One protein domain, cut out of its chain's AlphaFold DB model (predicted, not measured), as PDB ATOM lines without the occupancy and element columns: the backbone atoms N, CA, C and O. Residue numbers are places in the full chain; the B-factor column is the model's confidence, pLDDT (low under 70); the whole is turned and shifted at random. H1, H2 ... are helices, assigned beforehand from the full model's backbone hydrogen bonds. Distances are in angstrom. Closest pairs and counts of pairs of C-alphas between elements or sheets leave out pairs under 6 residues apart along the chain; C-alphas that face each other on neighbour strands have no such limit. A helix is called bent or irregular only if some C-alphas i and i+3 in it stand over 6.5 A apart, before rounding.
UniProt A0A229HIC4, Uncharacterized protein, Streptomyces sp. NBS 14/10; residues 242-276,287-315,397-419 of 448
ATOM      1  N   ALA A 242     -68.109  30.341 -43.061       59.38
ATOM      2  CA  ALA A 242     -67.968  31.317 -41.986       59.38
ATOM      3  C   ALA A 242     -67.493  30.702 -40.658       59.38
ATOM      4  O   ALA A 242     -66.651  31.291 -39.990       59.38
ATOM      5  N   VAL A 243     -67.971  29.508 -40.292       62.09
ATOM      6  CA  VAL A 243     -67.627  28.856 -39.015       62.09
ATOM      7  C   VAL A 243     -66.277  28.136 -39.086       62.09
ATOM      8  O   VAL A 243     -65.516  28.149 -38.122       62.09
ATOM      9  N   THR A 244     -65.922  27.529 -40.226       65.88
ATOM     10  CA  THR A 244     -64.652  26.781 -40.338       65.88
ATOM     11  C   THR A 244     -63.457  27.639 -40.757       65.88
ATOM     12  O   THR A 244     -62.319  27.275 -40.449       65.88
ATOM     13  N   ALA A 245     -63.679  28.787 -41.411       68.44
ATOM     14  CA  ALA A 245     -62.620  29.723 -41.791       68.44
ATOM     15  C   ALA A 245     -61.782  30.247 -40.608       68.44
ATOM     16  O   ALA A 245     -60.558  30.175 -40.711       68.44
ATOM     17  N   PRO A 246     -62.356  30.721 -39.481       75.44
ATOM     18  CA  PRO A 246     -61.557  31.221 -38.362       75.44
ATOM     19  C   PRO A 246     -60.739  30.108 -37.704       75.44
ATOM     20  O   PRO A 246     -59.563  30.307 -37.412       75.44
ATOM     21  N   ALA A 247     -61.302  28.906 -37.549       80.50
ATOM     22  CA  ALA A 247     -60.572  27.760 -37.008       80.50
ATOM     23  C   ALA A 247     -59.416  27.314 -37.923       80.50
ATOM     24  O   ALA A 247     -58.339  26.953 -37.449       80.50
ATOM     25  N   ARG A 248     -59.609  27.337 -39.248       78.25
ATOM     26  CA  ARG A 248     -58.535  27.077 -40.222       78.25
ATOM     27  C   ARG A 248     -57.454  28.150 -40.184       78.25
ATOM     28  O   ARG A 248     -56.281  27.810 -40.074       78.25
ATOM     29  N   TRP A 249     -57.852  29.419 -40.200       83.00
ATOM     30  CA  TRP A 249     -56.939  30.552 -40.119       83.00
ATOM     31  C   TRP A 249     -56.110  30.512 -38.833       83.00
ATOM     32  O   TRP A 249     -54.890  30.626 -38.890       83.00
ATOM     33  N   LEU A 250     -56.748  30.253 -37.687       84.94
ATOM     34  CA  LEU A 250     -56.069  30.158 -36.396       84.94
ATOM     35  C   LEU A 250     -55.079  28.989 -36.365       84.94
ATOM     36  O   LEU A 250     -53.963  29.149 -35.875       84.94
ATOM     37  N   ARG A 251     -55.449  27.825 -36.917       85.88
ATOM     38  CA  ARG A 251     -54.530  26.682 -37.052       85.88
ATOM     39  C   ARG A 251     -53.336  27.016 -37.947       85.88
ATOM     40  O   ARG A 251     -52.207  26.732 -37.557       85.88
ATOM     41  N   ALA A 252     -53.563  27.654 -39.095       85.81
ATOM     42  CA  ALA A 252     -52.493  28.077 -39.997       85.81
ATOM     43  C   ALA A 252     -51.564  29.110 -39.338       85.81
ATOM     44  O   ALA A 252     -50.346  28.978 -39.415       85.81
ATOM     45  N   TYR A 253     -52.127  30.084 -38.619       86.69
ATOM     46  CA  TYR A 253     -51.372  31.105 -37.895       86.69
ATOM     47  C   TYR A 253     -50.536  30.520 -36.749       86.69
ATOM     48  O   TYR A 253     -49.364  30.861 -36.610       86.69
ATOM     49  N   ARG A 254     -51.098  29.595 -35.957       89.06
ATOM     50  CA  ARG A 254     -50.355  28.890 -34.898       89.06
ATOM     51  C   ARG A 254     -49.179  28.100 -35.467       89.06
ATOM     52  O   ARG A 254     -48.076  28.233 -34.953       89.06
ATOM     53  N   ARG A 255     -49.388  27.342 -36.552       89.88
ATOM     54  CA  ARG A 255     -48.306  26.613 -37.240       89.88
ATOM     55  C   ARG A 255     -47.249  27.565 -37.796       89.88
ATOM     56  O   ARG A 255     -46.068  27.336 -37.592       89.88
ATOM     57  N   TYR A 256     -47.664  28.662 -38.429       88.81
ATOM     58  CA  TYR A 256     -46.749  29.691 -38.925       88.81
ATOM     59  C   TYR A 256     -45.863  30.257 -37.804       88.81
ATOM     60  O   TYR A 256     -44.657  30.373 -37.987       88.81
ATOM     61  N   ARG A 257     -46.443  30.557 -36.631       88.62
ATOM     62  CA  ARG A 257     -45.694  31.047 -35.461       88.62
ATOM     63  C   ARG A 257     -44.786  29.978 -34.852       88.62
ATOM     64  O   ARG A 257     -43.686  30.316 -34.439       88.62
ATOM     65  N   ALA A 258     -45.213  28.716 -34.829       89.94
ATOM     66  CA  ALA A 258     -44.396  27.606 -34.335       89.94
ATOM     67  C   ALA A 258     -43.156  27.342 -35.211       89.94
ATOM     68  O   ALA A 258     -42.126  26.919 -34.706       89.94
ATOM     69  N   LEU A 259     -43.219  27.654 -36.510       91.44
ATOM     70  CA  LEU A 259     -42.077  27.543 -37.426       91.44
ATOM     71  C   LEU A 259     -41.058  28.693 -37.308       91.44
ATOM     72  O   LEU A 259     -39.973  28.605 -37.884       91.44
ATOM     73  N   GLU A 260     -41.381  29.770 -36.586       90.00
ATOM     74  CA  GLU A 260     -40.546  30.976 -36.489       90.00
ATOM     75  C   GLU A 260     -39.136  30.723 -35.912       90.00
ATOM     76  O   GLU A 260     -38.173  31.233 -36.494       90.00
ATOM     77  N   PRO A 261     -38.944  29.922 -34.840       91.25
ATOM     78  CA  PRO A 261     -37.611  29.689 -34.279       91.25
ATOM     79  C   PRO A 261     -36.671  29.008 -35.279       91.25
ATOM     80  O   PRO A 261     -35.532  29.430 -35.456       91.25
ATOM     81  N   LEU A 262     -37.173  27.998 -35.994       90.50
ATOM     82  CA  LEU A 262     -36.402  27.286 -37.011       90.50
ATOM     83  C   LEU A 262     -36.102  28.184 -38.215       90.50
ATOM     84  O   LEU A 262     -34.966  28.249 -38.681       90.50
ATOM     85  N   TRP A 263     -37.112  28.901 -38.713       92.81
ATOM     86  CA  TRP A 263     -36.947  29.783 -39.866       92.81
ATOM     87  C   TRP A 263     -35.971  30.928 -39.592       92.81
ATOM     88  O   TRP A 263     -35.130  31.215 -40.437       92.81
ATOM     89  N   SER A 264     -36.042  31.561 -38.420       88.06
ATOM     90  CA  SER A 264     -35.146  32.670 -38.070       88.06
ATOM     91  C   SER A 264     -33.679  32.231 -38.001       88.06
ATOM     92  O   SER A 264     -32.811  32.941 -38.510       88.06
ATOM     93  N   ALA A 265     -33.402  31.035 -37.470       89.25
ATOM     94  CA  ALA A 265     -32.060  30.456 -37.458       89.25
ATOM     95  C   ALA A 265     -31.546  30.137 -38.874       89.25
ATOM     96  O   ALA A 265     -30.405  30.458 -39.208       89.25
ATOM     97  N   LEU A 266     -32.396  29.565 -39.734       88.50
ATOM     98  CA  LEU A 266     -32.060  29.312 -41.141       88.50
ATOM     99  C   LEU A 266     -31.813  30.613 -41.912       88.50
ATOM    100  O   LEU A 266     -30.852  30.707 -42.670       88.50
ATOM    101  N   HIS A 267     -32.652  31.626 -41.702       89.06
ATOM    102  CA  HIS A 267     -32.536  32.921 -42.363       89.06
ATOM    103  C   HIS A 267     -31.270  33.672 -41.937       89.06
ATOM    104  O   HIS A 267     -30.643  34.329 -42.764       89.06
ATOM    105  N   ALA A 268     -30.861  33.555 -40.670       88.00
ATOM    106  CA  ALA A 268     -29.601  34.119 -40.193       88.00
ATOM    107  C   ALA A 268     -28.381  33.469 -40.871       88.00
ATOM    108  O   ALA A 268     -27.438  34.171 -41.227       88.00
ATOM    109  N   ALA A 269     -28.414  32.150 -41.089       85.75
ATOM    110  CA  ALA A 269     -27.337  31.422 -41.763       85.75
ATOM    111  C   ALA A 269     -27.338  31.615 -43.290       85.75
ATOM    112  O   ALA A 269     -26.280  31.615 -43.918       85.75
ATOM    113  N   ALA A 270     -28.515  31.778 -43.899       85.88
ATOM    114  CA  ALA A 270     -28.687  31.929 -45.340       85.88
ATOM    115  C   ALA A 270     -29.770  32.980 -45.662       85.88
ATOM    116  O   ALA A 270     -30.910  32.622 -45.960       85.88
ATOM    117  N   PRO A 271     -29.438  34.285 -45.683       84.75
ATOM    118  CA  PRO A 271     -30.424  35.351 -45.912       84.75
ATOM    119  C   PRO A 271     -31.164  35.252 -47.258       84.75
ATOM    120  O   PRO A 271     -32.285  35.739 -47.399       84.75
ATOM    121  N   GLY A 272     -30.560  34.595 -48.256       81.88
ATOM    122  CA  GLY A 272     -31.132  34.405 -49.593       81.88
ATOM    123  C   GLY A 272     -32.367  33.495 -49.656       81.88
ATOM    124  O   GLY A 272     -33.013  33.449 -50.698       81.88
ATOM    125  N   ILE A 273     -32.717  32.801 -48.566       82.88
ATOM    126  CA  ILE A 273     -33.895  31.917 -48.508       82.88
ATOM    127  C   ILE A 273     -35.206  32.701 -48.396       82.88
ATOM    128  O   ILE A 273     -36.277  32.164 -48.664       82.88
ATOM    129  N   ALA A 274     -35.148  33.969 -47.968       82.31
ATOM    130  CA  ALA A 274     -36.330  34.806 -47.869       82.31
ATOM    131  C   ALA A 274     -36.781  35.235 -49.267       82.31
ATOM    132  O   ALA A 274     -36.157  36.069 -49.931       82.31
ATOM    133  N   LEU A 275     -37.929  34.716 -49.698       75.75
ATOM    134  CA  LEU A 275     -38.560  35.163 -50.933       75.75
ATOM    135  C   LEU A 275     -38.879  36.664 -50.797       75.75
ATOM    136  O   LEU A 275     -39.319  37.126 -49.747       75.75
ATOM    137  N   ARG A 276     -38.658  37.483 -51.831       67.19
ATOM    138  CA  ARG A 276     -38.966  38.925 -51.759       67.19
ATOM    139  C   ARG A 276     -40.460  39.157 -51.990       67.19
ATOM    140  O   ARG A 276     -40.995  38.845 -53.050       67.19
ATOM    141  N   PRO A 287     -59.252  35.542 -44.982       51.72
ATOM    142  CA  PRO A 287     -58.492  34.474 -44.310       51.72
ATOM    143  C   PRO A 287     -57.370  33.812 -45.145       51.72
ATOM    144  O   PRO A 287     -56.716  32.887 -44.668       51.72
ATOM    145  N   ARG A 288     -57.115  34.262 -46.381       59.22
ATOM    146  CA  ARG A 288     -56.101  33.651 -47.268       59.22
ATOM    147  C   ARG A 288     -54.653  33.977 -46.890       59.22
ATOM    148  O   ARG A 288     -53.748  33.263 -47.306       59.22
ATOM    149  N   SER A 289     -54.425  35.025 -46.097       73.75
ATOM    150  CA  SER A 289     -53.081  35.493 -45.748       73.75
ATOM    151  C   SER A 289     -52.303  34.526 -44.851       73.75
ATOM    152  O   SER A 289     -51.129  34.303 -45.118       73.75
ATOM    153  N   ALA A 290     -52.928  33.913 -43.837       81.94
ATOM    154  CA  ALA A 290     -52.232  32.988 -42.931       81.94
ATOM    155  C   ALA A 290     -51.918  31.639 -43.593       81.94
ATOM    156  O   ALA A 290     -50.827  31.113 -43.408       81.94
ATOM    157  N   GLU A 291     -52.841  31.101 -44.397       82.88
ATOM    158  CA  GLU A 291     -52.600  29.870 -45.166       82.88
ATOM    159  C   GLU A 291     -51.491  30.089 -46.209       82.88
ATOM    160  O   GLU A 291     -50.581  29.271 -46.327       82.88
ATOM    161  N   PHE A 292     -51.500  31.235 -46.901       84.56
ATOM    162  CA  PHE A 292     -50.436  31.603 -47.836       84.56
ATOM    163  C   PHE A 292     -49.091  31.861 -47.138       84.56
ATOM    164  O   PHE A 292     -48.051  31.432 -47.634       84.56
ATOM    165  N   ALA A 293     -49.096  32.531 -45.981       85.69
ATOM    166  CA  ALA A 293     -47.892  32.758 -45.185       85.69
ATOM    167  C   ALA A 293     -47.296  31.440 -44.677       85.69
ATOM    168  O   ALA A 293     -46.083  31.264 -44.753       85.69
ATOM    169  N   LEU A 294     -48.133  30.495 -44.229       87.69
ATOM    170  CA  LEU A 294     -47.695  29.154 -43.843       87.69
ATOM    171  C   LEU A 294     -47.082  28.405 -45.033       87.69
ATOM    172  O   LEU A 294     -45.969  27.906 -44.916       87.69
ATOM    173  N   TYR A 295     -47.767  28.372 -46.182       86.81
ATOM    174  CA  TYR A 295     -47.261  27.730 -47.401       86.81
ATOM    175  C   TYR A 295     -45.888  28.273 -47.804       86.81
ATOM    176  O   TYR A 295     -44.945  27.518 -48.036       86.81
ATOM    177  N   ARG A 296     -45.756  29.600 -47.830       88.94
ATOM    178  CA  ARG A 296     -44.494  30.258 -48.144       88.94
ATOM    179  C   ARG A 296     -43.407  29.929 -47.128       88.94
ATOM    180  O   ARG A 296     -42.291  29.631 -47.527       88.94
ATOM    181  N   ARG A 297     -43.731  29.953 -45.834       91.38
ATOM    182  CA  ARG A 297     -42.780  29.642 -44.762       91.38
ATOM    183  C   ARG A 297     -42.225  28.221 -44.894       91.38
ATOM    184  O   ARG A 297     -41.033  28.025 -44.691       91.38
ATOM    185  N   VAL A 298     -43.061  27.256 -45.287       91.31
ATOM    186  CA  VAL A 298     -42.632  25.877 -45.580       91.31
ATOM    187  C   VAL A 298     -41.617  25.841 -46.729       91.31
ATOM    188  O   VAL A 298     -40.587  25.183 -46.600       91.31
ATOM    189  N   ILE A 299     -41.866  26.576 -47.820       90.00
ATOM    190  CA  ILE A 299     -40.929  26.665 -48.955       90.00
ATOM    191  C   ILE A 299     -39.606  27.300 -48.525       90.00
ATOM    192  O   ILE A 299     -38.560  26.715 -48.766       90.00
ATOM    193  N   GLU A 300     -39.639  28.437 -47.827       90.94
ATOM    194  CA  GLU A 300     -38.426  29.138 -47.376       90.94
ATOM    195  C   GLU A 300     -37.562  28.258 -46.448       90.94
ATOM    196  O   GLU A 300     -36.337  28.259 -46.551       90.94
ATOM    197  N   ILE A 301     -38.182  27.456 -45.570       90.56
ATOM    198  CA  ILE A 301     -37.462  26.472 -44.741       90.56
ATOM    199  C   ILE A 301     -36.813  25.397 -45.617       90.56
ATOM    200  O   ILE A 301     -35.659  25.027 -45.394       90.56
ATOM    201  N   ARG A 302     -37.530  24.903 -46.631       90.06
ATOM    202  CA  ARG A 302     -37.007  23.883 -47.543       90.06
ATOM    203  C   ARG A 302     -35.857  24.412 -48.400       90.06
ATOM    204  O   ARG A 302     -34.870  23.700 -48.580       90.06
ATOM    205  N   ASP A 303     -35.947  25.654 -48.852       88.25
ATOM    206  CA  ASP A 303     -34.868  26.348 -49.553       88.25
ATOM    207  C   ASP A 303     -33.654  26.536 -48.633       88.25
ATOM    208  O   ASP A 303     -32.519  26.320 -49.055       88.25
ATOM    209  N   GLY A 304     -33.875  26.812 -47.342       88.38
ATOM    210  CA  GLY A 304     -32.815  26.807 -46.331       88.38
ATOM    211  C   GLY A 304     -32.130  25.454 -46.171       88.38
ATOM    212  O   GLY A 304     -30.903  25.394 -46.110       88.38
ATOM    213  N   TYR A 305     -32.880  24.352 -46.189       89.75
ATOM    214  CA  TYR A 305     -32.287  23.009 -46.145       89.75
ATOM    215  C   TYR A 305     -31.428  22.733 -47.384       89.75
ATOM    216  O   TYR A 305     -30.371  22.112 -47.281       89.75
ATOM    217  N   LEU A 306     -31.863  23.198 -48.559       87.12
ATOM    218  CA  LEU A 306     -31.090  23.079 -49.796       87.12
ATOM    219  C   LEU A 306     -29.813  23.927 -49.748       87.12
ATOM    220  O   LEU A 306     -28.753  23.433 -50.129       87.12
ATOM    221  N   ALA A 307     -29.892  25.155 -49.233       87.12
ATOM    222  CA  ALA A 307     -28.745  26.046 -49.071       87.12
ATOM    223  C   ALA A 307     -27.706  25.502 -48.073       87.12
ATOM    224  O   ALA A 307     -26.507  25.656 -48.291       87.12
ATOM    225  N   LEU A 308     -28.153  24.827 -47.008       86.25
ATOM    226  CA  LEU A 308     -27.282  24.221 -45.995       86.25
ATOM    227  C   LEU A 308     -26.761  22.828 -46.362       86.25
ATOM    228  O   LEU A 308     -25.901  22.294 -45.663       86.25
ATOM    229  N   ARG A 309     -27.234  22.234 -47.463       85.81
ATOM    230  CA  ARG A 309     -26.814  20.903 -47.919       85.81
ATOM    231  C   ARG A 309     -25.287  20.720 -48.009       85.81
ATOM    232  O   ARG A 309     -24.839  19.649 -47.608       85.81
ATOM    233  N   PRO A 310     -24.480  21.703 -48.466       85.25
ATOM    234  CA  PRO A 310     -23.018  21.577 -48.494       85.25
ATOM    235  C   PRO A 310     -22.354  21.490 -47.111       85.25
ATOM    236  O   PRO A 310     -21.204  21.078 -47.024       85.25
ATOM    237  N   TYR A 311     -23.056  21.884 -46.046       82.62
ATOM    238  CA  TYR A 311     -22.557  21.917 -44.666       82.62
ATOM    239  C   TYR A 311     -23.125  20.779 -43.803       82.62
ATOM    240  O   TYR A 311     -22.824  20.678 -42.615       82.62
ATOM    241  N   ALA A 312     -23.964  19.919 -44.383       81.19
ATOM    242  CA  ALA A 312     -24.592  18.806 -43.688       81.19
ATOM    243  C   ALA A 312     -23.640  17.605 -43.604       81.19
ATOM    244  O   ALA A 312     -23.157  17.127 -44.632       81.19
ATOM    245  N   ALA A 313     -23.403  17.083 -42.398       70.44
ATOM    246  CA  ALA A 313     -22.619  15.863 -42.223       70.44
ATOM    247  C   ALA A 313     -23.299  14.660 -42.919       70.44
ATOM    248  O   ALA A 313     -24.534  14.610 -42.995       70.44
ATOM    249  N   PRO A 314     -22.532  13.679 -43.426       62.75
ATOM    250  CA  PRO A 314     -23.116  12.478 -44.004       62.75
ATOM    251  C   PRO A 314     -23.910  11.689 -42.957       62.75
ATOM    252  O   PRO A 314     -23.497  11.568 -41.802       62.75
ATOM    253  N   ARG A 315     -25.067  11.154 -43.365       54.88
ATOM    254  CA  ARG A 315     -26.107  10.605 -42.473       54.88
ATOM    255  C   ARG A 315     -25.605   9.523 -41.497       54.88
ATOM    256  O   ARG A 315     -26.129   9.424 -40.395       54.88
ATOM    257  N   GLY A 397     -47.564  14.340 -49.914       56.91
ATOM    258  CA  GLY A 397     -48.539  14.759 -50.927       56.91
ATOM    259  C   GLY A 397     -49.210  16.108 -50.676       56.91
ATOM    260  O   GLY A 397     -49.703  16.716 -51.621       56.91
ATOM    261  N   THR A 398     -49.214  16.617 -49.437       75.12
ATOM    262  CA  THR A 398     -49.892  17.880 -49.105       75.12
ATOM    263  C   THR A 398     -49.011  18.824 -48.289       75.12
ATOM    264  O   THR A 398     -48.213  18.406 -47.451       75.12
ATOM    265  N   VAL A 399     -49.196  20.128 -48.511       75.44
ATOM    266  CA  VAL A 399     -48.562  21.214 -47.739       75.44
ATOM    267  C   VAL A 399     -48.856  21.080 -46.243       75.44
ATOM    268  O   VAL A 399     -48.009  21.393 -45.414       75.44
ATOM    269  N   ASP A 400     -50.047  20.594 -45.890       78.38
ATOM    270  CA  ASP A 400     -50.463  20.426 -44.498       78.38
ATOM    271  C   ASP A 400     -49.673  19.341 -43.762       78.38
ATOM    272  O   ASP A 400     -49.375  19.516 -42.578       78.38
ATOM    273  N   ALA A 401     -49.328  18.245 -44.446       80.50
ATOM    274  CA  ALA A 401     -48.498  17.185 -43.879       80.50
ATOM    275  C   ALA A 401     -47.057  17.674 -43.662       80.50
ATOM    276  O   ALA A 401     -46.501  17.484 -42.581       80.50
ATOM    277  N   GLU A 402     -46.492  18.385 -44.644       86.69
ATOM    278  CA  GLU A 402     -45.152  18.978 -44.536       86.69
ATOM    279  C   GLU A 402     -45.095  20.031 -43.418       86.69
ATOM    280  O   GLU A 402     -44.188  20.021 -42.589       86.69
ATOM    281  N   ALA A 403     -46.101  20.907 -43.327       86.75
ATOM    282  CA  ALA A 403     -46.191  21.898 -42.260       86.75
ATOM    283  C   ALA A 403     -46.280  21.245 -40.872       86.75
ATOM    284  O   ALA A 403     -45.676  21.740 -39.924       86.75
ATOM    285  N   ALA A 404     -47.025  20.143 -40.731       87.94
ATOM    286  CA  ALA A 404     -47.118  19.417 -39.467       87.94
ATOM    287  C   ALA A 404     -45.783  18.767 -39.069       87.94
ATOM    288  O   ALA A 404     -45.413  18.825 -37.896       87.94
ATOM    289  N   TRP A 405     -45.048  18.201 -40.032       90.62
ATOM    290  CA  TRP A 405     -43.706  17.660 -39.806       90.62
ATOM    291  C   TRP A 405     -42.726  18.748 -39.357       90.62
ATOM    292  O   TRP A 405     -42.099  18.623 -38.307       90.62
ATOM    293  N   LEU A 406     -42.655  19.858 -40.096       91.62
ATOM    294  CA  LEU A 406     -41.735  20.952 -39.786       91.62
ATOM    295  C   LEU A 406     -42.026  21.616 -38.438       91.62
ATOM    296  O   LEU A 406     -41.094  22.088 -37.798       91.62
ATOM    297  N   VAL A 407     -43.282  21.636 -37.975       92.75
ATOM    298  CA  VAL A 407     -43.609  22.121 -36.623       92.75
ATOM    299  C   VAL A 407     -42.964  21.235 -35.558       92.75
ATOM    300  O   VAL A 407     -42.341  21.762 -34.645       92.75
ATOM    301  N   ARG A 408     -43.015  19.902 -35.706       90.94
ATOM    302  CA  ARG A 408     -42.348  18.983 -34.765       90.94
ATOM    303  C   ARG A 408     -40.828  19.182 -34.760       90.94
ATOM    304  O   ARG A 408     -40.221  19.206 -33.693       90.94
ATOM    305  N   VAL A 409     -40.227  19.372 -35.939       91.12
ATOM    306  CA  VAL A 409     -38.789  19.669 -36.074       91.12
ATOM    307  C   VAL A 409     -38.444  21.021 -35.445       91.12
ATOM    308  O   VAL A 409     -37.448  21.126 -34.736       91.12
ATOM    309  N   ALA A 410     -39.264  22.054 -35.657       91.50
ATOM    310  CA  ALA A 410     -39.057  23.376 -35.072       91.50
ATOM    311  C   ALA A 410     -39.162  23.355 -33.540       91.50
ATOM    312  O   ALA A 410     -38.335  23.975 -32.871       91.50
ATOM    313  N   ASP A 411     -40.111  22.597 -32.985       90.88
ATOM    314  CA  ASP A 411     -40.241  22.406 -31.539       90.88
ATOM    315  C   ASP A 411     -39.020  21.671 -30.961       90.88
ATOM    316  O   ASP A 411     -38.464  22.097 -29.948       90.88
ATOM    317  N   ALA A 412     -38.557  20.594 -31.610       89.94
ATOM    318  CA  ALA A 412     -37.344  19.873 -31.207       89.94
ATOM    319  C   ALA A 412     -36.089  20.759 -31.293       89.94
ATOM    320  O   ALA A 412     -35.268  20.787 -30.373       89.94
ATOM    321  N   PHE A 413     -35.975  21.550 -32.362       89.69
ATOM    322  CA  PHE A 413     -34.903  22.521 -32.550       89.69
ATOM    323  C   PHE A 413     -34.893  23.561 -31.426       89.69
ATOM    324  O   PHE A 413     -33.854  23.771 -30.800       89.69
ATOM    325  N   ALA A 414     -36.047  24.152 -31.108       89.00
ATOM    326  CA  ALA A 414     -36.177  25.142 -30.043       89.00
ATOM    327  C   ALA A 414     -35.812  24.571 -28.661       89.00
ATOM    328  O   ALA A 414     -35.093  25.233 -27.911       89.00
ATOM    329  N   ARG A 415     -36.232  23.334 -28.343       87.00
ATOM    330  CA  ARG A 415     -35.843  22.643 -27.096       87.00
ATOM    331  C   ARG A 415     -34.329  22.444 -27.007       87.00
ATOM    332  O   ARG A 415     -33.711  22.865 -26.035       87.00
ATOM    333  N   SER A 416     -33.712  21.905 -28.060       80.31
ATOM    334  CA  SER A 416     -32.262  21.659 -28.083       80.31
ATOM    335  C   SER A 416     -31.424  22.946 -27.993       80.31
ATOM    336  O   SER A 416     -30.364  22.968 -27.364       80.31
ATOM    337  N   ALA A 417     -31.905  24.045 -28.584       68.44
ATOM    338  CA  ALA A 417     -31.265  25.354 -28.501       68.44
ATOM    339  C   ALA A 417     -31.388  25.967 -27.096       68.44
ATOM    340  O   ALA A 417     -30.441  26.596 -26.627       68.44
ATOM    341  N   ALA A 418     -32.516  25.748 -26.412       61.53
ATOM    342  CA  ALA A 418     -32.743  26.190 -25.036       61.53
ATOM    343  C   ALA A 418     -31.929  25.394 -23.995       61.53
ATOM    344  O   ALA A 418     -31.645  25.919 -22.922       61.53
ATOM    345  N   GLU A 419     -31.517  24.162 -24.305       59.22
ATOM    346  CA  GLU A 419     -30.701  23.312 -23.422       59.22
ATOM    347  C   GLU A 419     -29.183  23.560 -23.543       59.22
ATOM    348  O   GLU A 419     -28.426  23.296 -22.602       59.22
TER     349      GLU A 419
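Overview. This is residues 242 to 276, 287 to 315 and 397 to 419 of the 448 residues of an uncharacterized protein of Streptomyces sp. NBS 14/10 (UniProt A0A229HIC4). Two helices, H1 and H2, follow each other end to end with a turn between them, the long helix H3 runs beside this pair, and H4 crosses over the place where the three come together. H1 and H3 lie side by side over part of their lengths and are shifted along each other, and residues 309 to 315, of which 309 to 311 belong to H3, stick out at one end. The printed part has 87 residues with four named helices, in the order H1, H2, H3, H4, and no named strand; the class is all helix. It is compact, with a radius of gyration of the C-alphas of 13.9 A, and spans 48 by 32 by 25 A, only just elongated.

Along the chain. H1 is residues 242 to 258 and begins with C-alpha 242 at (-67.968, 31.317, -41.986); it measures 25.1 A from first to last C-alpha. H1 is irregular, but only just: C-alphas 243 and 246 are 6.55 A apart. H2 is residues 260 to 269, 14.2 A long. H3 is residues 288 to 311, 35.6 A long, and begins with C-alpha 288 at (-56.101, 33.651, -47.268); it is irregular, with C-alphas 307 and 310 7.3 A apart. H4 is residues 399 to 419, 30.2 A long, and ends with C-alpha 419 at (-30.701, 23.312, -23.422).

Arrangement. H3 and H4 are the hub, each touching three other helices. They touch each other at a steep tilt of 61 degrees, the same way; their closest C-alphas, of Val 298 and Ala 403, are 6.3 A apart. H3 touches H1 with residues 288 to 297 alone, at a shallow tilt of 25 degrees, the same way; the closest C-alphas, of Tyr 256 and Leu 294, are 5.0 A apart. H3 touches H2 with residues 297 to 304 alone, at a steep tilt of 42 degrees, the same way; the closest C-alphas, of Leu 266 and Gly 304, are 5.8 A apart. H4 touches H1 with residues 403 to 411 alone, at a steep tilt of 39 degrees, the same way; the closest C-alphas, of Ala 258 and Val 407, are 6.0 A apart. H4 touches H2 with residues 410 to 414 alone and stands about perpendicular to it, at 76 degrees; the closest C-alphas, of Leu 262 and Ala 410, are 5.1 A apart. H1 and H2 meet only through their link. The helix packing is mostly crossed. In H2 and H4 every O i to N i+4 pair is within hydrogen-bond range; in H1 11 of 13 are, and in H3 18 of 20.

Size, cuts and confidence. The two C-alphas farthest apart, of Ala 242 and Pro 314, are 48.7 A apart. Residues 277 to 286 are not printed, with 21.4 A from C-alpha 276 to C-alpha 287; residues 316 to 396 are not printed, with 24.3 A from C-alpha 315 to C-alpha 397. The link from H1 to H2 is tight, and those from H2 to H3 and from H3 to H4 run across the cuts. The mean pLDDT of the printed part is 82.5, and it is under 70 at residues 242 to 245, 276, 287 to 288, 314 to 315, 397 and 417 to 419.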